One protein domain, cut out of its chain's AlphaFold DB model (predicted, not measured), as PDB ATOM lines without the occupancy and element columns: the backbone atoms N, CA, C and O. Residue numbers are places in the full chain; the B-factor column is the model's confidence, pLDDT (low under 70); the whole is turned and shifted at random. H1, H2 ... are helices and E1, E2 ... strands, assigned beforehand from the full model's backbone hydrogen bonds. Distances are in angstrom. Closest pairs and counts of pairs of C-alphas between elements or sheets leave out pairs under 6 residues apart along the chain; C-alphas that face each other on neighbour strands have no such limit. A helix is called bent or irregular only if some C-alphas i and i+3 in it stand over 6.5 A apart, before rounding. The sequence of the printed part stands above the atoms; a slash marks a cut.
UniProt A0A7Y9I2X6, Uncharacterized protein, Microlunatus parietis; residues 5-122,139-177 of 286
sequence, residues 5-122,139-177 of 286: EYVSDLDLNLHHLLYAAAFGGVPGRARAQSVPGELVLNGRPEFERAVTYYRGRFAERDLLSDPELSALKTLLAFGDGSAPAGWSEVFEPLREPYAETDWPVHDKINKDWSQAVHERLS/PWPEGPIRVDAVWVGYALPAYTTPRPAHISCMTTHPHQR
ATOM      1  N   GLU A   5      35.804   7.576   6.331       97.25
ATOM      2  CA  GLU A   5      35.113   8.829   6.030       97.25
ATOM      3  C   GLU A   5      35.923   9.977   6.636       97.25
ATOM      4  O   GLU A   5      35.998  10.112   7.855       97.25
ATOM      5  N   TYR A   6      36.553  10.792   5.791       98.00
ATOM      6  CA  TYR A   6      37.331  11.942   6.248       98.00
ATOM      7  C   TYR A   6      36.433  13.170   6.402       98.00
ATOM      8  O   TYR A   6      35.735  13.547   5.457       98.00
ATOM      9  N   VAL A   7      36.481  13.813   7.568       98.31
ATOM     10  CA  VAL A   7      35.638  14.967   7.907       98.31
ATOM     11  C   VAL A   7      36.508  16.132   8.373       98.31
ATOM     12  O   VAL A   7      37.375  15.971   9.224       98.31
ATOM     13  N   SER A   8      36.263  17.323   7.825       98.50
ATOM     14  CA  SER A   8      36.830  18.590   8.303       98.50
ATOM     15  C   SER A   8      35.692  19.402   8.917       98.50
ATOM     16  O   SER A   8      34.943  20.073   8.208       98.50
ATOM     17  N   ASP A   9      35.512  19.255  10.229       98.38
ATOM     18  CA  ASP A   9      34.408  19.870  10.970       98.38
ATOM     19  C   ASP A   9      34.844  21.163  11.673       98.38
ATOM     20  O   ASP A   9      35.873  21.188  12.357       98.38
ATOM     21  N   LEU A  10      34.058  22.230  11.509       98.56
ATOM     22  CA  LEU A  10      34.375  23.562  12.026       98.56
ATOM     23  C   LEU A  10      34.426  23.583  13.553       98.56
ATOM     24  O   LEU A  10      35.388  24.099  14.131       98.56
ATOM     25  N   ASP A  11      33.409  23.024  14.207       98.44
ATOM     26  CA  ASP A  11      33.245  23.131  15.653       98.44
ATOM     27  C   ASP A  11      34.261  22.238  16.378       98.44
ATOM     28  O   ASP A  11      34.896  22.656  17.353       98.44
ATOM     29  N   LEU A  12      34.513  21.039  15.852       98.00
ATOM     30  CA  LEU A  12      35.558  20.157  16.359       98.00
ATOM     31  C   LEU A  12      36.953  20.780  16.207       98.00
ATOM     32  O   LEU A  12      37.769  20.684  17.130       98.00
ATOM     33  N   ASN A  13      37.228  21.455  15.084       98.62
ATOM     34  CA  ASN A  13      38.484  22.177  14.884       98.62
ATOM     35  C   ASN A  13      38.620  23.361  15.849       98.62
ATOM     36  O   ASN A  13      39.679  23.523  16.453       98.62
ATOM     37  N   LEU A  14      37.561  24.155  16.049       98.69
ATOM     38  CA  LEU A  14      37.572  25.262  17.008       98.69
ATOM     39  C   LEU A  14      37.825  24.762  18.437       98.69
ATOM     40  O   LEU A  14      38.613  25.354  19.176       98.69
ATOM     41  N   HIS A  15      37.215  23.641  18.829       98.25
ATOM     42  CA  HIS A  15      37.447  23.033  20.137       98.25
ATOM     43  C   HIS A  15      38.919  22.651  20.348       98.25
ATOM     44  O   HIS A  15      39.515  22.991  21.374       98.25
ATOM     45  N   HIS A  16      39.522  21.980  19.366       97.94
ATOM     46  CA  HIS A  16      40.925  21.581  19.435       97.94
ATOM     47  C   HIS A  16      41.881  22.779  19.379       97.94
ATOM     48  O   HIS A  16      42.874  22.795  20.109       97.94
ATOM     49  N   LEU A  17      41.550  23.811  18.598       98.00
ATOM     50  CA  LEU A  17      42.280  25.075  18.561       98.00
ATOM     51  C   LEU A  17      42.298  25.752  19.934       98.00
ATOM     52  O   LEU A  17      43.359  26.150  20.406       98.00
ATOM     53  N   LEU A  18      41.148  25.846  20.607       97.62
ATOM     54  CA  LEU A  18      41.055  26.426  21.951       97.62
ATOM     55  C   LEU A  18      41.845  25.611  22.981       97.62
ATOM     56  O   LEU A  18      42.501  26.188  23.851       97.62
ATOM     57  N   TYR A  19      41.848  24.278  22.861       96.75
ATOM     58  CA  TYR A  19      42.691  23.413  23.690       96.75
ATOM     59  C   TYR A  19      44.189  23.668  23.438       96.75
ATOM     60  O   TYR A  19      44.956  23.839  24.389       96.75
ATOM     61  N   ALA A  20      44.608  23.778  22.174       95.69
ATOM     62  CA  ALA A  20      45.981  24.113  21.801       95.69
ATOM     63  C   ALA A  20      46.394  25.523  22.252       95.69
ATOM     64  O   ALA A  20      47.470  25.693  22.811       95.69
ATOM     65  N   ALA A  21      45.537  26.531  22.111       95.06
ATOM     66  CA  ALA A  21      45.810  27.891  22.579       95.06
ATOM     67  C   ALA A  21      45.899  27.982  24.120       95.06
ATOM     68  O   ALA A  21      46.638  28.799  24.681       95.06
ATOM     69  N   ALA A  22      45.161  27.125  24.829       94.31
ATOM     70  CA  ALA A  22      45.202  27.059  26.284       94.31
ATOM     71  C   ALA A  22      46.496  26.429  26.823       94.31
ATOM     72  O   ALA A  22      46.998  26.903  27.849       94.31
ATOM     73  N   PHE A  23      47.021  25.392  26.160       92.75
ATOM     74  CA  PHE A  23      48.055  24.512  26.730       92.75
ATOM     75  C   PHE A  23      49.311  24.320  25.872       92.75
ATOM     76  O   PHE A  23      50.340  23.889  26.391       92.75
ATOM     77  N   GLY A  24      49.258  24.647  24.585       88.19
ATOM     78  CA  GLY A  24      50.375  24.536  23.655       88.19
ATOM     79  C   GLY A  24      51.558  25.397  24.086       88.19
ATOM     80  O   GLY A  24      51.398  26.554  24.470       88.19
ATOM     81  N   GLY A  25      52.760  24.820  24.060       76.12
ATOM     82  CA  GLY A  25      53.993  25.521  24.431       76.12
ATOM     83  C   GLY A  25      54.141  25.854  25.924       76.12
ATOM     84  O   GLY A  25      55.127  26.486  26.298       76.12
ATOM     85  N   VAL A  26      53.215  25.424  26.792       76.69
ATOM     86  CA  VAL A  26      53.296  25.659  28.242       76.69
ATOM     87  C   VAL A  26      54.213  24.611  28.898       76.69
ATOM     88  O   VAL A  26      53.911  23.411  28.845       76.69
ATOM     89  N   PRO A  27      55.321  25.012  29.561       70.00
ATOM     90  CA  PRO A  27      56.207  24.079  30.255       70.00
ATOM     91  C   PRO A  27      55.455  23.239  31.295       70.00
ATOM     92  O   PRO A  27      54.673  23.762  32.085       70.00
ATOM     93  N   GLY A  28      55.677  21.921  31.291       66.50
ATOM     94  CA  GLY A  28      54.978  20.985  32.181       66.50
ATOM     95  C   GLY A  28      53.565  20.589  31.728       66.50
ATOM     96  O   GLY A  28      52.978  19.696  32.333       66.50
ATOM     97  N   ARG A  29      53.033  21.176  30.645       66.06
ATOM     98  CA  ARG A  29      51.734  20.821  30.041       66.06
ATOM     99  C   ARG A  29      51.887  20.384  28.584       66.06
ATOM    100  O   ARG A  29      51.234  20.894  27.683       66.06
ATOM    101  N   ALA A  30      52.724  19.372  28.361       67.56
ATOM    102  CA  ALA A  30      53.054  18.820  27.040       67.56
ATOM    103  C   ALA A  30      51.914  18.018  26.362       67.56
ATOM    104  O   ALA A  30      52.186  17.118  25.576       67.56
ATOM    105  N   ARG A  31      50.642  18.294  26.686       82.56
ATOM    106  CA  ARG A  31      49.474  17.554  26.167       82.56
ATOM    107  C   ARG A  31      48.870  18.175  24.906       82.56
ATOM    108  O   ARG A  31      48.035  17.544  24.270       82.56
ATOM    109  N   ALA A  32      49.300  19.373  24.515       91.38
ATOM    110  CA  ALA A  32      48.827  20.044  23.309       91.38
ATOM    111  C   ALA A  32      49.983  20.531  22.429       91.38
ATOM    112  O   ALA A  32      51.070  20.840  22.923       91.38
ATOM    113  N   GLN A  33      49.729  20.621  21.127       92.00
ATOM    114  CA  GLN A  33      50.637  21.266  20.184       92.00
ATOM    115  C   GLN A  33      50.630  22.781  20.375       92.00
ATOM    116  O   GLN A  33      49.608  23.374  20.716       92.00
ATOM    117  N   SER A  34      51.771  23.416  20.111       92.00
ATOM    118  CA  SER A  34      51.799  24.863  19.902       92.00
ATOM    119  C   SER A  34      50.971  25.209  18.670       92.00
ATOM    120  O   SER A  34      51.099  24.544  17.643       92.00
ATOM    121  N   VAL A  35      50.157  26.260  18.767       93.88
ATOM    122  CA  VAL A  35      49.408  26.794  17.625       93.88
ATOM    123  C   VAL A  35      50.403  27.309  16.574       93.88
ATOM    124  O   VAL A  35      51.228  28.165  16.906       93.88
ATOM    125  N   PRO A  36      50.382  26.787  15.334       91.06
ATOM    126  CA  PRO A  36      51.252  27.277  14.273       91.06
ATOM    127  C   PRO A  36      50.831  28.673  13.804       91.06
ATOM    128  O   PRO A  36      49.659  28.911  13.532       91.06
ATOM    129  N   GLY A  37      51.798  29.572  13.621       90.12
ATOM    130  CA  GLY A  37      51.536  30.902  13.068       90.12
ATOM    131  C   GLY A  37      50.720  31.816  13.990       90.12
ATOM    132  O   GLY A  37      50.620  31.592  15.195       90.12
ATOM    133  N   GLU A  38      50.187  32.889  13.413       91.88
ATOM    134  CA  GLU A  38      49.350  33.870  14.104       91.88
ATOM    135  C   GLU A  38      47.889  33.689  13.676       91.88
ATOM    136  O   GLU A  38      47.614  33.559  12.484       91.88
ATOM    137  N   LEU A  39      46.969  33.677  14.644       96.00
ATOM    138  CA  LEU A  39      45.528  33.600  14.395       96.00
ATOM    139  C   LEU A  39      44.948  35.003  14.251       96.00
ATOM    140  O   LEU A  39      45.279  35.893  15.038       96.00
ATOM    141  N   VAL A  40      43.991  35.177  13.348       96.88
ATOM    142  CA  VAL A  40      43.194  36.408  13.254       96.88
ATOM    143  C   VAL A  40      42.315  36.596  14.496       96.88
ATOM    144  O   VAL A  40      41.979  37.723  14.870       96.88
ATOM    145  N   LEU A  41      41.951  35.504  15.171       95.38
ATOM    146  CA  LEU A  41      41.246  35.550  16.452       95.38
ATOM    147  C   LEU A  41      42.083  36.104  17.619       95.38
ATOM    148  O   LEU A  41      41.497  36.483  18.639       95.38
ATOM    149  N   ASN A  42      43.414  36.176  17.503       93.62
ATOM    150  CA  ASN A  42      44.270  36.653  18.591       93.62
ATOM    151  C   ASN A  42      43.887  38.077  19.025       93.62
ATOM    152  O   ASN A  42      43.649  38.965  18.206       93.62
ATOM    153  N   GLY A  43      43.825  38.308  20.340       89.12
ATOM    154  CA  GLY A  43      43.473  39.611  20.909       89.12
ATOM    155  C   GLY A  43      41.980  39.957  20.879       89.12
ATOM    156  O   GLY A  43      41.590  40.978  21.453       89.12
ATOM    157  N   ARG A  44      41.117  39.121  20.280       96.25
ATOM    158  CA  ARG A  44      39.663  39.280  20.425       96.25
ATOM    159  C   ARG A  44      39.235  38.927  21.855       96.25
ATOM    160  O   ARG A  44      39.602  37.855  22.343       96.25
ATOM    161  N   PRO A  45      38.414  39.756  22.528       96.81
ATOM    162  CA  PRO A  45      37.958  39.474  23.889       96.81
ATOM    163  C   PRO A  45      37.270  38.110  24.039       96.81
ATOM    164  O   PRO A  45      37.439  37.444  25.054       96.81
ATOM    165  N   GLU A  46      36.507  37.678  23.037       97.12
ATOM    166  CA  GLU A  46      35.811  36.386  22.991       97.12
ATOM    167  C   GLU A  46      36.807  35.225  23.045       97.12
ATOM    168  O   GLU A  46      36.607  34.266  23.793       97.12
ATOM    169  N   PHE A  47      37.904  35.346  22.294       98.12
ATOM    170  CA  PHE A  47      38.927  34.314  22.184       98.12
ATOM    171  C   PHE A  47      39.690  34.176  23.498       98.12
ATOM    172  O   PHE A  47      39.786  33.081  24.048       98.12
ATOM    173  N   GLU A  48      40.116  35.296  24.083       97.25
ATOM    174  CA  GLU A  48      40.804  35.305  25.377       97.25
ATOM    175  C   GLU A  48      39.924  34.767  26.517       97.25
ATOM    176  O   GLU A  48      40.410  34.051  27.403       97.25
ATOM    177  N   ARG A  49      38.612  35.056  26.488       97.75
ATOM    178  CA  ARG A  49      37.643  34.484  27.439       97.75
ATOM    179  C   ARG A  49      37.559  32.966  27.294       97.75
ATOM    180  O   ARG A  49      37.619  32.267  28.305       97.75
ATOM    181  N   ALA A  50      37.463  32.452  26.069       98.31
ATOM    182  CA  ALA A  50      37.415  31.014  25.824       98.31
ATOM    183  C   ALA A  50      38.722  30.318  26.219       98.31
ATOM    184  O   ALA A  50      38.693  29.326  26.942       98.31
ATOM    185  N   VAL A  51      39.878  30.870  25.850       96.88
ATOM    186  CA  VAL A  51      41.184  30.326  26.248       96.88
ATOM    187  C   VAL A  51      41.328  30.314  27.774       96.88
ATOM    188  O   VAL A  51      41.778  29.321  28.351       96.88
ATOM    189  N   THR A  52      40.887  31.372  28.460       96.88
ATOM    190  CA  THR A  52      40.851  31.423  29.931       96.88
ATOM    191  C   THR A  52      39.945  30.344  30.523       96.88
ATOM    192  O   THR A  52      40.350  29.656  31.465       96.88
ATOM    193  N   TYR A  53      38.751  30.147  29.956       97.56
ATOM    194  CA  TYR A  53      37.850  29.070  30.365       97.56
ATOM    195  C   TYR A  53      38.516  27.700  30.212       97.56
ATOM    196  O   TYR A  53      38.529  26.923  31.166       97.56
ATOM    197  N   TYR A  54      39.134  27.415  29.060       96.38
ATOM    198  CA  TYR A  54      39.811  26.141  28.812       96.38
ATOM    199  C   TYR A  54      40.948  25.922  29.813       96.38
ATOM    200  O   TYR A  54      41.017  24.859  30.432       96.38
ATOM    201  N   ARG A  55      41.781  26.942  30.062       94.06
ATOM    202  CA  ARG A  55      42.864  26.876  31.057       94.06
ATOM    203  C   ARG A  55      42.357  26.556  32.461       94.06
ATOM    204  O   ARG A  55      43.009  25.786  33.158       94.06
ATOM    205  N   GLY A  56      41.230  27.133  32.875       94.25
ATOM    206  CA  GLY A  56      40.643  26.890  34.194       94.25
ATOM    207  C   GLY A  56      39.930  25.540  34.302       94.25
ATOM    208  O   GLY A  56      40.123  24.813  35.274       94.25
ATOM    209  N   ARG A  57      39.121  25.182  33.299       94.88
ATOM    210  CA  ARG A  57      38.256  23.995  33.322       94.88
ATOM    211  C   ARG A  57      38.999  22.702  32.999       94.88
ATOM    212  O   ARG A  57      38.682  21.662  33.575       94.88
ATOM    213  N   PHE A  58      39.963  22.759  32.080       92.81
ATOM    214  CA  PHE A  58      40.625  21.581  31.514       92.81
ATOM    215  C   PHE A  58      42.112  21.471  31.867       92.81
ATOM    216  O   PHE A  58      42.782  20.592  31.342       92.81
ATOM    217  N   ALA A  59      42.621  22.310  32.778       87.56
ATOM    218  CA  ALA A  59      44.027  22.362  33.201       87.56
ATOM    219  C   ALA A  59      44.697  20.993  33.410       87.56
ATOM    220  O   ALA A  59      45.827  20.785  32.972       87.56
ATOM    221  N   GLU A  60      43.995  20.083  34.082       86.62
ATOM    222  CA  GLU A  60      44.509  18.763  34.459       86.62
ATOM    223  C   GLU A  60      43.900  17.629  33.625       86.62
ATOM    224  O   GLU A  60      44.205  16.454  33.844       86.62
ATOM    225  N   ARG A  61      43.058  17.968  32.645       88.81
ATOM    226  CA  ARG A  61      42.303  17.013  31.837       88.81
ATOM    227  C   ARG A  61      42.998  16.736  30.517       88.81
ATOM    228  O   ARG A  61      43.632  17.604  29.916       88.81
ATOM    229  N   ASP A  62      42.897  15.493  30.091       87.81
ATOM    230  CA  ASP A  62      43.557  14.995  28.898       87.81
ATOM    231  C   ASP A  62      42.538  14.867  27.763       87.81
ATOM    232  O   ASP A  62      41.513  14.206  27.929       87.81
ATOM    233  N   LEU A  63      42.812  15.499  26.619       89.25
ATOM    234  CA  LEU A  63      41.914  15.470  25.465       89.25
ATOM    235  C   LEU A  63      41.663  14.045  24.953       89.25
ATOM    236  O   LEU A  63      40.577  13.763  24.453       89.25
ATOM    237  N   LEU A  64      42.633  13.140  25.099       88.19
ATOM    238  CA  LEU A  64      42.520  11.745  24.691       88.19
ATOM    239  C   LEU A  64      41.642  10.927  25.645       88.19
ATOM    240  O   LEU A  64      40.824  10.134  25.186       88.19
ATOM    241  N   SER A  65      41.812  11.088  26.961       87.56
ATOM    242  CA  SER A  65      41.295  10.117  27.943       87.56
ATOM    243  C   SER A  65      40.281  10.659  28.953       87.56
ATOM    244  O   SER A  65      39.641   9.864  29.644       87.56
ATOM    245  N   ASP A  66      40.092  11.977  29.050       93.12
ATOM    246  CA  ASP A  66      39.099  12.549  29.959       93.12
ATOM    247  C   ASP A  66      37.667  12.258  29.455       93.12
ATOM    248  O   ASP A  66      37.351  12.544  28.293       93.12
ATOM    249  N   PRO A  67      36.774  11.706  30.301       93.00
ATOM    250  CA  PRO A  67      35.411  11.374  29.887       93.00
ATOM    251  C   PRO A  67      34.566  12.578  29.463       93.00
ATOM    252  O   PRO A  67      33.737  12.447  28.567       93.00
ATOM    253  N   GLU A  68      34.760  13.745  30.084       93.81
ATOM    254  CA  GLU A  68      33.974  14.942  29.771       93.81
ATOM    255  C   GLU A  68      34.427  15.555  28.440       93.81
ATOM    256  O   GLU A  68      33.593  15.908  27.611       93.81
ATOM    257  N   LEU A  69      35.742  15.604  28.185       93.94
ATOM    258  CA  LEU A  69      36.275  15.997  26.875       93.94
ATOM    259  C   LEU A  69      35.916  14.987  25.778       93.94
ATOM    260  O   LEU A  69      35.653  15.379  24.645       93.94
ATOM    261  N   SER A  70      35.852  13.696  26.105       93.56
ATOM    262  CA  SER A  70      35.375  12.671  25.169       93.56
ATOM    263  C   SER A  70      33.910  12.895  24.793       93.56
ATOM    264  O   SER A  70      33.591  12.907  23.609       93.56
ATOM    265  N   ALA A  71      33.035  13.142  25.775       94.62
ATOM    266  CA  ALA A  71      31.624  13.441  25.531       94.62
ATOM    267  C   ALA A  71      31.428  14.725  24.710       94.62
ATOM    268  O   ALA A  71      30.552  14.766  23.848       94.62
ATOM    269  N   LEU A  72      32.266  15.740  24.937       96.00
ATOM    270  CA  LEU A  72      32.250  16.970  24.150       96.00
ATOM    271  C   LEU A  72      32.685  16.725  22.699       96.00
ATOM    272  O   LEU A  72      32.015  17.186  21.781       96.00
ATOM    273  N   LYS A  73      33.765  15.974  22.461       95.12
ATOM    274  CA  LYS A  73      34.185  15.628  21.091       95.12
ATOM    275  C   LYS A  73      33.124  14.821  20.359       95.12
ATOM    276  O   LYS A  73      32.876  15.095  19.193       95.12
ATOM    277  N   THR A  74      32.462  13.883  21.038       94.44
ATOM    278  CA  THR A  74      31.337  13.160  20.438       94.44
ATOM    279  C   THR A  74      30.188  14.102  20.093       94.44
ATOM    280  O   THR A  74      29.648  13.998  18.992       94.44
ATOM    281  N   LEU A  75      29.857  15.053  20.978       95.88
ATOM    282  CA  LEU A  75      28.807  16.038  20.712       95.88
ATOM    283  C   LEU A  75      29.131  16.837  19.451       95.88
ATOM    284  O   LEU A  75      28.264  17.019  18.604       95.88
ATOM    285  N   LEU A  76      30.379  17.277  19.311       96.31
ATOM    286  CA  LEU A  76      30.830  18.044  18.154       96.31
ATOM    287  C   LEU A  76      30.885  17.197  16.877       96.31
ATOM    288  O   LEU A  76      30.472  17.655  15.821       96.31
ATOM    289  N   ALA A  77      31.351  15.951  16.963       94.50
ATOM    290  CA  ALA A  77      31.469  15.082  15.800       94.50
ATOM    291  C   ALA A  77      30.101  14.574  15.307       94.50
ATOM    292  O   ALA A  77      29.835  14.566  14.107       94.50
ATOM    293  N   PHE A  78      29.217  14.152  16.211       94.75
ATOM    294  CA  PHE A  78      28.006  13.398  15.868       94.75
ATOM    295  C   PHE A  78      26.698  14.067  16.298       94.75
ATOM    296  O   PHE A  78      25.626  13.549  15.992       94.75
ATOM    297  N   GLY A  79      26.753  15.184  17.024       93.81
ATOM    298  CA  GLY A  79      25.571  15.770  17.659       93.81
ATOM    299  C   GLY A  79      25.056  14.968  18.862       93.81
ATOM    300  O   GLY A  79      23.962  15.246  19.345       93.81
ATOM    301  N   ASP A  80      25.824  13.988  19.347       88.62
ATOM    302  CA  ASP A  80      25.476  13.117  20.474       88.62
ATOM    303  C   ASP A  80      26.523  13.249  21.585       88.62
ATOM    304  O   ASP A  80      27.714  13.136  21.336       88.62
ATOM    305  N   GLY A  81      26.116  13.508  22.823       91.56
ATOM    306  CA  GLY A  81      27.042  13.731  23.934       91.56
ATOM    307  C   GLY A  81      26.653  14.924  24.791       91.56
ATOM    308  O   GLY A  81      25.481  15.289  24.887       91.56
ATOM    309  N   SER A  82      27.632  15.523  25.469       94.81
ATOM    310  CA  SER A  82      27.377  16.634  26.384       94.81
ATOM    311  C   SER A  82      28.506  17.653  26.408       94.81
ATOM    312  O   SER A  82      29.685  17.323  26.285       94.81
ATOM    313  N   ALA A  83      28.119  18.914  26.596       96.31
ATOM    314  CA  ALA A  83      29.044  20.006  26.831       96.31
ATOM    315  C   ALA A  83      29.188  20.279  28.341       96.31
ATOM    316  O   ALA A  83      28.208  20.179  29.089       96.31
ATOM    317  N   PRO A  84      30.385  20.661  28.811       95.81
ATOM    318  CA  PRO A  84      30.583  21.141  30.174       95.81
ATOM    319  C   PRO A  84      29.764  22.402  30.475       95.81
ATOM    320  O   PRO A  84      29.532  23.233  29.600       95.81
ATOM    321  N   ALA A  85      29.401  22.607  31.742       95.38
ATOM    322  CA  ALA A  85      28.744  23.843  32.166       95.38
ATOM    323  C   ALA A  85      29.604  25.080  31.841       95.38
ATOM    324  O   ALA A  85      30.814  25.086  32.098       95.38
ATOM    325  N   GLY A  86      28.989  26.133  31.301       96.00
ATOM    326  CA  GLY A  86      29.695  27.359  30.924       96.00
ATOM    327  C   GLY A  86      30.445  27.282  29.586       96.00
ATOM    328  O   GLY A  86      31.051  28.274  29.182       96.00
ATOM    329  N   TRP A  87      30.481  26.114  28.929       98.00
ATOM    330  CA  TRP A  87      31.249  25.930  27.697       98.00
ATOM    331  C   TRP A  87      30.600  26.633  26.503       98.00
ATOM    332  O   TRP A  87      31.285  27.351  25.776       98.00
ATOM    333  N   SER A  88      29.286  26.482  26.311       97.31
ATOM    334  CA  SER A  88      28.578  27.092  25.177       97.31
ATOM    335  C   SER A  88      28.662  28.620  25.210       97.31
ATOM    336  O   SER A  88      28.799  29.254  24.171       97.31
ATOM    337  N   GLU A  89      28.669  29.216  26.402       98.00
ATOM    338  CA  GLU A  89      28.765  30.660  26.616       98.00
ATOM    339  C   GLU A  89      30.101  31.251  26.147       98.00
ATOM    340  O   GLU A  89      30.161  32.433  25.802       98.00
ATOM    341  N   VAL A  90      31.172  30.450  26.125       98.00
ATOM    342  CA  VAL A  90      32.478  30.869  25.594       98.00
ATOM    343  C   VAL A  90      32.740  30.363  24.178       98.00
ATOM    344  O   VAL A  90      33.547  30.959  23.471       98.00
ATOM    345  N   PHE A  91      32.071  29.288  23.761       98.31
ATOM    346  CA  PHE A  91      32.274  28.663  22.458       98.31
ATOM    347  C   PHE A  91      31.418  29.290  21.352       98.31
ATOM    348  O   PHE A  91      31.960  29.696  20.326       98.31
ATOM    349  N   GLU A  92      30.105  29.431  21.559       98.00
ATOM    350  CA  GLU A  92      29.181  29.945  20.533       98.00
ATOM    351  C   GLU A  92      29.577  31.329  19.990       98.00
ATOM    352  O   GLU A  92      29.571  31.498  18.769       98.00
ATOM    353  N   PRO A  93      30.018  32.305  20.819       98.31
ATOM    354  CA  PRO A  93      30.425  33.619  20.314       98.31
ATOM    355  C   PRO A  93      31.646  33.600  19.382       98.31
ATOM    356  O   PRO A  93      31.920  34.601  18.724       98.31
ATOM    357  N   LEU A  94      32.410  32.503  19.351       98.31
ATOM    358  CA  LEU A  94      33.592  32.355  18.501       98.31
ATOM    359  C   LEU A  94      33.314  31.664  17.174       98.31
ATOM    360  O   LEU A  94      34.144  31.783  16.275       98.31
ATOM    361  N   ARG A  95      32.180  30.969  17.032       98.00
ATOM    362  CA  ARG A  95      31.906  30.142  15.850       98.00
ATOM    363  C   ARG A  95      31.915  30.961  14.567       98.00
ATOM    364  O   ARG A  95      32.657  30.630  13.650       98.00
ATOM    365  N   GLU A  96      31.160  32.056  14.525       98.25
ATOM    366  CA  GLU A  96      31.097  32.941  13.353       98.25
ATOM    367  C   GLU A  96      32.434  33.670  13.097       98.25
ATOM    368  O   GLU A  96      32.968  33.519  11.998       98.25
ATOM    369  N   PRO A  97      33.075  34.340  14.082       98.25
ATOM    370  CA  PRO A  97      34.399  34.929  13.871       98.25
ATOM    371  C   PRO A  97      35.448  33.940  13.358       98.25
ATOM    372  O   PRO A  97      36.242  34.292  12.488       98.25
ATOM    373  N   TYR A  98      35.464  32.712  13.881       98.56
ATOM    374  CA  TYR A  98      36.366  31.662  13.419       98.56
ATOM    375  C   TYR A  98      36.049  31.245  11.979       98.56
ATOM    376  O   TYR A  98      36.960  31.185  11.153       98.56
ATOM    377  N   ALA A  99      34.765  31.016  11.672       98.69
ATOM    378  CA  ALA A  99      34.276  30.635  10.348       98.69
ATOM    379  C   ALA A  99      34.691  31.629   9.252       98.69
ATOM    380  O   ALA A  99      35.026  31.219   8.142       98.69
ATOM    381  N   GLU A 100      34.667  32.925   9.564       98.31
ATOM    382  CA  GLU A 100      34.949  34.000   8.612       98.31
ATOM    383  C   GLU A 100      36.441  34.291   8.415       98.31
ATOM    384  O   GLU A 100      36.815  34.895   7.410       98.31
ATOM    385  N   THR A 101      37.294  33.910   9.371       97.62
ATOM    386  CA  THR A 101      38.691  34.369   9.411       97.62
ATOM    387  C   THR A 101      39.699  33.235   9.253       97.62
ATOM    388  O   THR A 101      40.260  33.066   8.172       97.62
ATOM    389  N   ASP A 102      39.934  32.461  10.310       98.44
ATOM    390  CA  ASP A 102      40.966  31.420  10.346       98.44
ATOM    391  C   ASP A 102      40.487  30.101   9.697       98.44
ATOM    392  O   ASP A 102      41.265  29.396   9.045       98.44
ATOM    393  N   TRP A 103      39.190  29.776   9.807       98.62
ATOM    394  CA  TRP A 103      38.634  28.500   9.337       98.62
ATOM    395  C   TRP A 103      38.865  28.195   7.850       98.62
ATOM    396  O   TRP A 103      39.259  27.065   7.563       98.62
ATOM    397  N   PRO A 104      38.698  29.128   6.887       98.62
ATOM    398  CA  PRO A 104      38.893  28.813   5.470       98.62
ATOM    399  C   PRO A 104      40.293  28.273   5.154       98.62
ATOM    400  O   PRO A 104      40.450  27.419   4.279       98.62
ATOM    401  N   VAL A 105      41.316  28.743   5.876       98.25
ATOM    402  CA  VAL A 105      42.694  28.258   5.724       98.25
ATOM    403  C   VAL A 105      42.852  26.881   6.368       98.25
ATOM    404  O   VAL A 105      43.405  25.975   5.744       98.25
ATOM    405  N   HIS A 106      42.339  26.703   7.587       98.44
ATOM    406  CA  HIS A 106      42.421  25.433   8.317       98.44
ATOM    407  C   HIS A 106      41.681  24.305   7.588       98.44
ATOM    408  O   HIS A 106      42.235  23.225   7.391       98.44
ATOM    409  N   ASP A 107      40.465  24.574   7.114       98.81
ATOM    410  CA  ASP A 107      39.647  23.634   6.350       98.81
ATOM    411  C   ASP A 107      40.335  23.212   5.052       98.81
ATOM    412  O   ASP A 107      40.352  22.031   4.704       98.81
ATOM    413  N   LYS A 108      40.977  24.159   4.355       98.69
ATOM    414  CA  LYS A 108      41.759  23.837   3.163       98.69
ATOM    415  C   LYS A 108      42.905  22.874   3.491       98.69
ATOM    416  O   LYS A 108      43.060  21.876   2.794       98.69
ATOM    417  N   ILE A 109      43.680  23.143   4.546       98.50
ATOM    418  CA  ILE A 109      44.783  22.265   4.981       98.50
ATOM    419  C   ILE A 109      44.253  20.867   5.324       98.50
ATOM    420  O   ILE A 109      44.818  19.866   4.887       98.50
ATOM    421  N   ASN A 110      43.141  20.792   6.054       98.75
ATOM    422  CA  ASN A 110      42.514  19.531   6.439       98.75
ATOM    423  C   ASN A 110      42.016  18.726   5.232       98.75
ATOM    424  O   ASN A 110      42.199  17.507   5.182       98.75
ATOM    425  N   LYS A 111      41.412  19.392   4.243       98.69
ATOM    426  CA  LYS A 111      40.935  18.764   3.004       98.69
ATOM    427  C   LYS A 111      42.084  18.292   2.123       98.69
ATOM    428  O   LYS A 111      42.047  17.151   1.668       98.69
ATOM    429  N   ASP A 112      43.118  19.116   1.948       98.44
ATOM    430  CA  ASP A 112      44.328  18.741   1.212       98.44
ATOM    431  C   ASP A 112      45.000  17.520   1.870       98.44
ATOM    432  O   ASP A 112      45.352  16.560   1.183       98.44
ATOM    433  N   TRP A 113      45.123  17.516   3.205       98.38
ATOM    434  CA  TRP A 113      45.636  16.372   3.964       98.38
ATOM    435  C   TRP A 113      44.776  15.126   3.733       98.38
ATOM    436  O   TRP A 113      45.307  14.088   3.347       98.38
ATOM    437  N   SER A 114      43.453  15.237   3.885       98.44
ATOM    438  CA  SER A 114      42.515  14.113   3.747       98.44
ATOM    439  C   SER A 114      42.582  13.480   2.359       98.44
ATOM    440  O   SER A 114      42.666  12.257   2.232       98.44
ATOM    441  N   GLN A 115      42.609  14.311   1.312       97.94
ATOM    442  CA  GLN A 115      42.783  13.856  -0.064       97.94
ATOM    443  C   GLN A 115      44.122  13.128  -0.233       97.94
ATOM    444  O   GLN A 115      44.165  12.026  -0.776       97.94
ATOM    445  N   ALA A 116      45.204  13.700   0.291       97.69
ATOM    446  CA  ALA A 116      46.539  13.138   0.169       97.69
ATOM    447  C   ALA A 116      46.706  11.801   0.923       97.69
ATOM    448  O   ALA A 116      47.484  10.948   0.482       97.69
ATOM    449  N   VAL A 117      45.997  11.596   2.041       97.75
ATOM    450  CA  VAL A 117      45.928  10.293   2.729       97.75
ATOM    451  C   VAL A 117      45.132   9.301   1.893       97.75
ATOM    452  O   VAL A 117      45.604   8.192   1.649       97.75
ATOM    453  N   HIS A 118      43.948   9.705   1.429       96.56
ATOM    454  CA  HIS A 118      43.067   8.855   0.639       96.56
ATOM    455  C   HIS A 118      43.757   8.341  -0.631       96.56
ATOM    456  O   HIS A 118      43.729   7.141  -0.901       96.56
ATOM    457  N   GLU A 119      44.423   9.218  -1.382       96.31
ATOM    458  CA  GLU A 119      45.140   8.865  -2.613       96.31
ATOM    459  C   GLU A 119      46.287   7.880  -2.362       96.31
ATOM    460  O   GLU A 119      46.473   6.942  -3.137       96.31
ATOM    461  N   ARG A 120      47.034   8.051  -1.263       95.88
ATOM    462  CA  ARG A 120      48.132   7.147  -0.888       95.88
ATOM    463  C   ARG A 120      47.639   5.790  -0.403       95.88
ATOM    464  O   ARG A 120      48.240   4.771  -0.724       95.88
ATOM    465  N   LEU A 121      46.569   5.772   0.386       95.06
ATOM    466  CA  LEU A 121      46.056   4.556   1.008       95.06
ATOM    467  C   LEU A 121      45.246   3.701   0.023       95.06
ATOM    468  O   LEU A 121      45.321   2.477   0.081       95.06
ATOM    469  N   SER A 122      44.513   4.323  -0.907       94.25
ATOM    470  CA  SER A 122      43.588   3.628  -1.818       94.25
ATOM    471  C   SER A 122      44.185   2.423  -2.564       94.25
ATOM    472  O   SER A 122      43.523   1.385  -2.592       94.25
ATOM    473  N   PRO A 139      37.357  -8.971  12.560       96.50
ATOM    474  CA  PRO A 139      36.903  -8.369  11.311       96.50
ATOM    475  C   PRO A 139      37.009  -6.842  11.352       96.50
ATOM    476  O   PRO A 139      36.854  -6.217  12.405       96.50
ATOM    477  N   TRP A 140      37.207  -6.235  10.185       95.62
ATOM    478  CA  TRP A 140      37.135  -4.792  10.035       95.62
ATOM    479  C   TRP A 140      35.718  -4.309  10.377       95.62
ATOM    480  O   TRP A 140      34.744  -4.973  10.004       95.62
ATOM    481  N   PRO A 141      35.566  -3.167  11.074       93.38
ATOM    482  CA  PRO A 141      34.253  -2.639  11.412       93.38
ATOM    483  C   PRO A 141      33.345  -2.464  10.190       93.38
ATOM    484  O   PRO A 141      33.787  -2.076   9.106       93.38
ATOM    485  N   GLU A 142      32.050  -2.711  10.382       90.81
ATOM    486  CA  GLU A 142      31.054  -2.421   9.355       90.81
ATOM    487  C   GLU A 142      30.911  -0.906   9.157       90.81
ATOM    488  O   GLU A 142      30.706  -0.152  10.110       90.81
ATOM    489  N   GLY A 143      30.961  -0.470   7.899       90.56
ATOM    490  CA  GLY A 143      30.862   0.941   7.537       90.56
ATOM    491  C   GLY A 143      32.199   1.692   7.596       90.56
ATOM    492  O   GLY A 143      33.223   1.144   8.004       90.56
ATOM    493  N   PRO A 144      32.218   2.947   7.122       95.06
ATOM    494  CA  PRO A 144      33.416   3.766   7.184       95.06
ATOM    495  C   PRO A 144      33.734   4.164   8.630       95.06
ATOM    496  O   PRO A 144      32.859   4.600   9.376       95.06
ATOM    497  N   ILE A 145      35.009   4.088   9.005       96.31
ATOM    498  CA  ILE A 145      35.507   4.701  10.237       96.31
ATOM    499  C   ILE A 145      35.658   6.204   9.988       96.31
ATOM    500  O   ILE A 145      36.350   6.617   9.053       96.31
ATOM    501  N   ARG A 146      35.040   7.029  10.835       97.44
ATOM    502  CA  ARG A 146      35.194   8.484  10.771       97.44
ATOM    503  C   ARG A 146      36.613   8.906  11.163       97.44
ATOM    504  O   ARG A 146      37.109   8.523  12.225       97.44
ATOM    505  N   VAL A 147      37.226   9.738  10.326       98.44
ATOM    506  CA  VAL A 147      38.532  10.366  10.539       98.44
ATOM    507  C   VAL A 147      38.364  11.881  10.487       98.44
ATOM    508  O   VAL A 147      38.247  12.479   9.419       98.44
ATOM    509  N   ASP A 148      38.361  12.508  11.652       98.44
ATOM    510  CA  ASP A 148      38.326  13.950  11.810       98.44
ATOM    511  C   ASP A 148      39.709  14.553  11.543       98.44
ATOM    512  O   ASP A 148      40.652  14.384  12.322       98.44
ATOM    513  N   ALA A 149      39.826  15.283  10.438       98.56
ATOM    514  CA  ALA A 149      40.971  16.127  10.150       98.56
ATOM    515  C   ALA A 149      40.869  17.405  10.993       98.56
ATOM    516  O   ALA A 149      39.952  18.220  10.844       98.56
ATOM    517  N   VAL A 150      41.821  17.563  11.904       98.19
ATOM    518  CA  VAL A 150      41.895  18.666  12.857       98.19
ATOM    519  C   VAL A 150      43.184  19.424  12.602       98.19
ATOM    520  O   VAL A 150      44.247  18.824  12.601       98.19
ATOM    521  N   TRP A 151      43.126  20.740  12.432       98.25
ATOM    522  CA  TRP A 151      44.299  21.541  12.095       98.25
ATOM    523  C   TRP A 151      45.392  21.422  13.167       98.25
ATOM    524  O   TRP A 151      46.487  20.937  12.895       98.25
ATOM    525  N   VAL A 152      45.058  21.753  14.416       97.19
ATOM    526  CA  VAL A 152      45.944  21.653  15.584       97.19
ATOM    527  C   VAL A 152      45.142  21.222  16.807       97.19
ATOM    528  O   VAL A 152      43.955  21.514  16.895       97.19
ATOM    529  N   GLY A 153      45.782  20.568  17.776       93.44
ATOM    530  CA  GLY A 153      45.124  20.200  19.025       93.44
ATOM    531  C   GLY A 153      46.047  19.458  19.976       93.44
ATOM    532  O   GLY A 153      46.895  20.049  20.644       93.44
ATOM    533  N   TYR A 154      45.871  18.143  20.037       93.69
ATOM    534  CA  TYR A 154      46.596  17.267  20.952       93.69
ATOM    535  C   TYR A 154      48.078  17.114  20.578       93.69
ATOM    536  O   TYR A 154      48.457  17.331  19.429       93.69
ATOM    537  N   ALA A 155      48.928  16.746  21.540       92.00
ATOM    538  CA  ALA A 155      50.379  16.638  21.341       92.00
ATOM    539  C   ALA A 155      50.828  15.466  20.451       92.00
ATOM    540  O   ALA A 155      51.956  15.479  19.966       92.00
ATOM    541  N   LEU A 156      49.983  14.450  20.264       92.38
ATOM    542  CA  LEU A 156      50.248  13.320  19.367       92.38
ATOM    543  C   LEU A 156      49.733  13.614  17.943       92.38
ATOM    544  O   LEU A 156      48.901  14.503  17.779       92.38
ATOM    545  N   PRO A 157      50.199  12.894  16.902       95.19
ATOM    546  CA  PRO A 157      49.728  13.095  15.525       95.19
ATOM    547  C   PRO A 157      48.267  12.708  15.306       95.19
ATOM    548  O   PRO A 157      47.617  13.283  14.433       95.19
ATOM    549  N   ALA A 158      47.763  11.735  16.059       97.19
ATOM    550  CA  ALA A 158      46.400  11.250  15.980       97.19
ATOM    551  C   ALA A 158      46.008  10.563  17.295       97.19
ATOM    552  O   ALA A 158      46.873  10.322  18.143       97.19
ATOM    553  N   TYR A 159      44.714  10.307  17.471       96.44
ATOM    554  CA  TYR A 159      44.202   9.422  18.511       96.44
ATOM    555  C   TYR A 159      42.781   8.919  18.199       96.44
ATOM    556  O   TYR A 159      42.004   9.612  17.538       96.44
ATOM    557  N   THR A 160      42.406   7.765  18.756       95.25
ATOM    558  CA  THR A 160      41.046   7.200  18.660       95.25
ATOM    559  C   THR A 160      40.191   7.466  19.900       95.25
ATOM    560  O   THR A 160      40.558   7.119  21.023       95.25
ATOM    561  N   THR A 161      38.985   8.000  19.693       92.12
ATOM    562  CA  THR A 161      37.912   8.017  20.697       92.12
ATOM    563  C   THR A 161      37.016   6.792  20.465       92.12
ATOM    564  O   THR A 161      36.503   6.639  19.363       92.12
ATOM    565  N   PRO A 162      36.797   5.900  21.450       82.06
ATOM    566  CA  PRO A 162      36.240   4.569  21.182       82.06
ATOM    567  C   PRO A 162      34.707   4.488  21.094       82.06
ATOM    568  O   PRO A 162      34.193   3.458  20.662       82.06
ATOM    569  N   ARG A 163      33.951   5.491  21.567       83.75
ATOM    570  CA  ARG A 163      32.482   5.398  21.673       83.75
ATOM    571  C   ARG A 163      31.771   6.741  21.463       83.75
ATOM    572  O   ARG A 163      31.843   7.578  22.364       83.75
ATOM    573  N   PRO A 164      31.012   6.883  20.359       89.62
ATOM    574  CA  PRO A 164      31.188   6.185  19.082       89.62
ATOM    575  C   PRO A 164      32.627   6.325  18.563       89.62
ATOM    576  O   PRO A 164      33.313   7.314  18.841       89.62
ATOM    577  N   ALA A 165      33.082   5.301  17.843       91.12
ATOM    578  CA  ALA A 165      34.439   5.226  17.323       91.12
ATOM    579  C   ALA A 165      34.708   6.332  16.288       91.12
ATOM    580  O   ALA A 165      34.014   6.410  15.277       91.12
ATOM    581  N   HIS A 166      35.720   7.162  16.530       95.31
ATOM    582  CA  HIS A 166      36.253   8.112  15.552       95.31
ATOM    583  C   HIS A 166      37.720   8.427  15.843       95.31
ATOM    584  O   HIS A 166      38.173   8.344  16.989       95.31
ATOM    585  N   ILE A 167      38.451   8.788  14.797       97.75
ATOM    586  CA  ILE A 167      39.874   9.115  14.848       97.75
ATOM    587  C   ILE A 167      40.018  10.623  14.690       97.75
ATOM    588  O   ILE A 167      39.483  11.178  13.742       97.75
ATOM    589  N   SER A 168      40.763  11.289  15.565       98.00
ATOM    590  CA  SER A 168      41.160  12.687  15.367       98.00
ATOM    591  C   SER A 168      42.613  12.744  14.911       98.00
ATOM    592  O   SER A 168      43.487  12.233  15.606       98.00
ATOM    593  N   CYS A 169      42.881  13.376  13.768       98.44
ATOM    594  CA  CYS A 169      44.212  13.519  13.177       98.44
ATOM    595  C   CYS A 169      44.624  14.990  13.137       98.44
ATOM    596  O   CYS A 169      43.987  15.797  12.465       98.44
ATOM    597  N   MET A 170      45.719  15.327  13.817       97.75
ATOM    598  CA  MET A 170      46.231  16.692  13.900       97.75
ATOM    599  C   MET A 170      47.094  17.014  12.674       97.75
ATOM    600  O   MET A 170      48.284  16.708  12.675       97.75
ATOM    601  N   THR A 171      46.514  17.613  11.638       97.75
ATOM    602  CA  THR A 171      47.079  17.732  10.284       97.75
ATOM    603  C   THR A 171      48.351  18.573  10.197       97.75
ATOM    604  O   THR A 171      49.168  18.323   9.313       97.75
ATOM    605  N   THR A 172      48.597  19.498  11.132       96.25
ATOM    606  CA  THR A 172      49.866  20.250  11.198       96.25
ATOM    607  C   THR A 172      50.959  19.574  12.020       96.25
ATOM    608  O   THR A 172      52.045  20.137  12.175       96.25
ATOM    609  N   HIS A 173      50.701  18.401  12.600       96.00
ATOM    610  CA  HIS A 173      51.686  17.737  13.443       96.00
ATOM    611  C   HIS A 173      52.924  17.330  12.613       96.00
ATOM    612  O   HIS A 173      52.764  16.762  11.536       96.00
ATOM    613  N   PRO A 174      54.174  17.512  13.093       92.81
ATOM    614  CA  PRO A 174      55.386  17.240  12.297       92.81
ATOM    615  C   PRO A 174      55.545  15.795  11.792       92.81
ATOM    616  O   PRO A 174      56.310  15.525  10.865       92.81
ATOM    617  N   HIS A 175      54.855  14.846  12.424       93.62
ATOM    618  CA  HIS A 175      54.806  13.441  11.998       93.62
ATOM    619  C   HIS A 175      53.655  13.113  11.030       93.62
ATOM    620  O   HIS A 175      53.566  11.973  10.586       93.62
ATOM    621  N   GLN A 176      52.818  14.087  10.657       94.12
ATOM    622  CA  GLN A 176      51.846  13.950   9.570       94.12
ATOM    623  C   GLN A 176      52.517  14.202   8.211       94.12
ATOM    624  O   GLN A 176      52.354  15.257   7.601       94.12
ATOM    625  N   ARG A 177      53.324  13.239   7.754       93.44
ATOM    626  CA  ARG A 177      54.020  13.303   6.464       93.44
ATOM    627  C   ARG A 177      54.060  11.948   5.766       93.44
ATOM    628  O   ARG A 177      54.270  10.918   6.406       93.44
TER     629      ARG A 177
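What this domain is: This is residues 5 to 122 and 139 to 177 of the 286 residues of an uncharacterized protein of Microlunatus parietis (UniProt A0A7Y9I2X6). A small twisted sheet of four strands is covered on one face by the long helix H5 and on the other by H3 and H1, making three layers, helices on both faces of a sheet. H1 runs on past the sheet with its residues 18 to 23, where H2 packs on it, while H4 packs on residues 10 to 15 of H1 and on H2, and neither H2 nor H4 is on the sheet. The printed part has 157 residues, with five named helices and four named strands in the order E1 H1 H2 H3 H4 H5 E2 E3 E4. The mixed sheet runs E1 E2 E4 E3, and the class is mixed, helices and strands. The whole is compact, with a radius of gyration of the C-alphas of 15.0 A and spans of 46 by 32 by 30 A.

Where its parts are: In the sheet, E1 is residues 5 to 7, 6.4 A long, with C-alpha 5 at (35.113, 8.829, 6.030). E2 is residues 145 to 150, 15.6 A; E4 is residues 165 to 170, 16.8 A, ending at C-alpha 170 at (46.231, 16.692, 13.900); E3 is residues 158 to 162, 13.2 A. H5, residues 103 to 122, measures 27.7 A and begins at C-alpha 103 at (38.634, 28.500, 9.337). H1 is residues 10 to 23, 20.1 A; H3 residues 67 to 78, 16.0 A; H2 residues 45 to 57, 18.1 A; H4 residues 87 to 100, 21.0 A. H4 is irregular: C-alphas 93 and 96 are 7.0 A apart.

How they stand to each other: E1 and E2 are parallel, with N 7 and O 147 2.9 A apart, within hydrogen-bond range. E2 and E4 are parallel, N 148 to O 167 being 2.7 A. E3 and E4 form an antiparallel hairpin, N 161 to O 166 being 2.8 A. H5 is on the sheet at a height of 8.2 A, over E2 and along the strands, at 26 degrees to E2 on the local plane; its closest C-alphas to E2 are those of Asn 110 and Ala 149, 5.3 A. On the opposite face, H3 has a height of 9.4 A and runs across the strands, at 89 degrees to E4 on the local plane. The hub, H1, touches H3 at a shallow tilt of 30 degrees, opposite ways, through its residues 11 to 12 alone; the closest C-alphas are those of Leu 12 and Leu 76, 5.5 A. With residues 18 to 23 alone it touches H2, the C-alphas of Ala 22 and Val 51 closest at 5.2 A. With residues 10 to 15 alone it touches H4, the C-alphas of Asp 11 and Arg 95 closest at 7.1 A. H2 touches H4, the C-alphas of Ala 50 and Val 90 closest at 4.9 A. Every O i to N i+4 pair is within hydrogen-bond range in H1, H2, H3 and H5; in H4, 5 of 10 are.

The domain as a whole: The C-alphas farthest apart, of Pro 45 and Pro 139, are 49.5 A apart. Residues 123 to 138 are cut out, with 19.0 A between C-alphas 122 and 139. The link from H1 to H2, 21 residues, is long. Mean pLDDT of the printed part is 94.4; residues 28 to 30 are under 70.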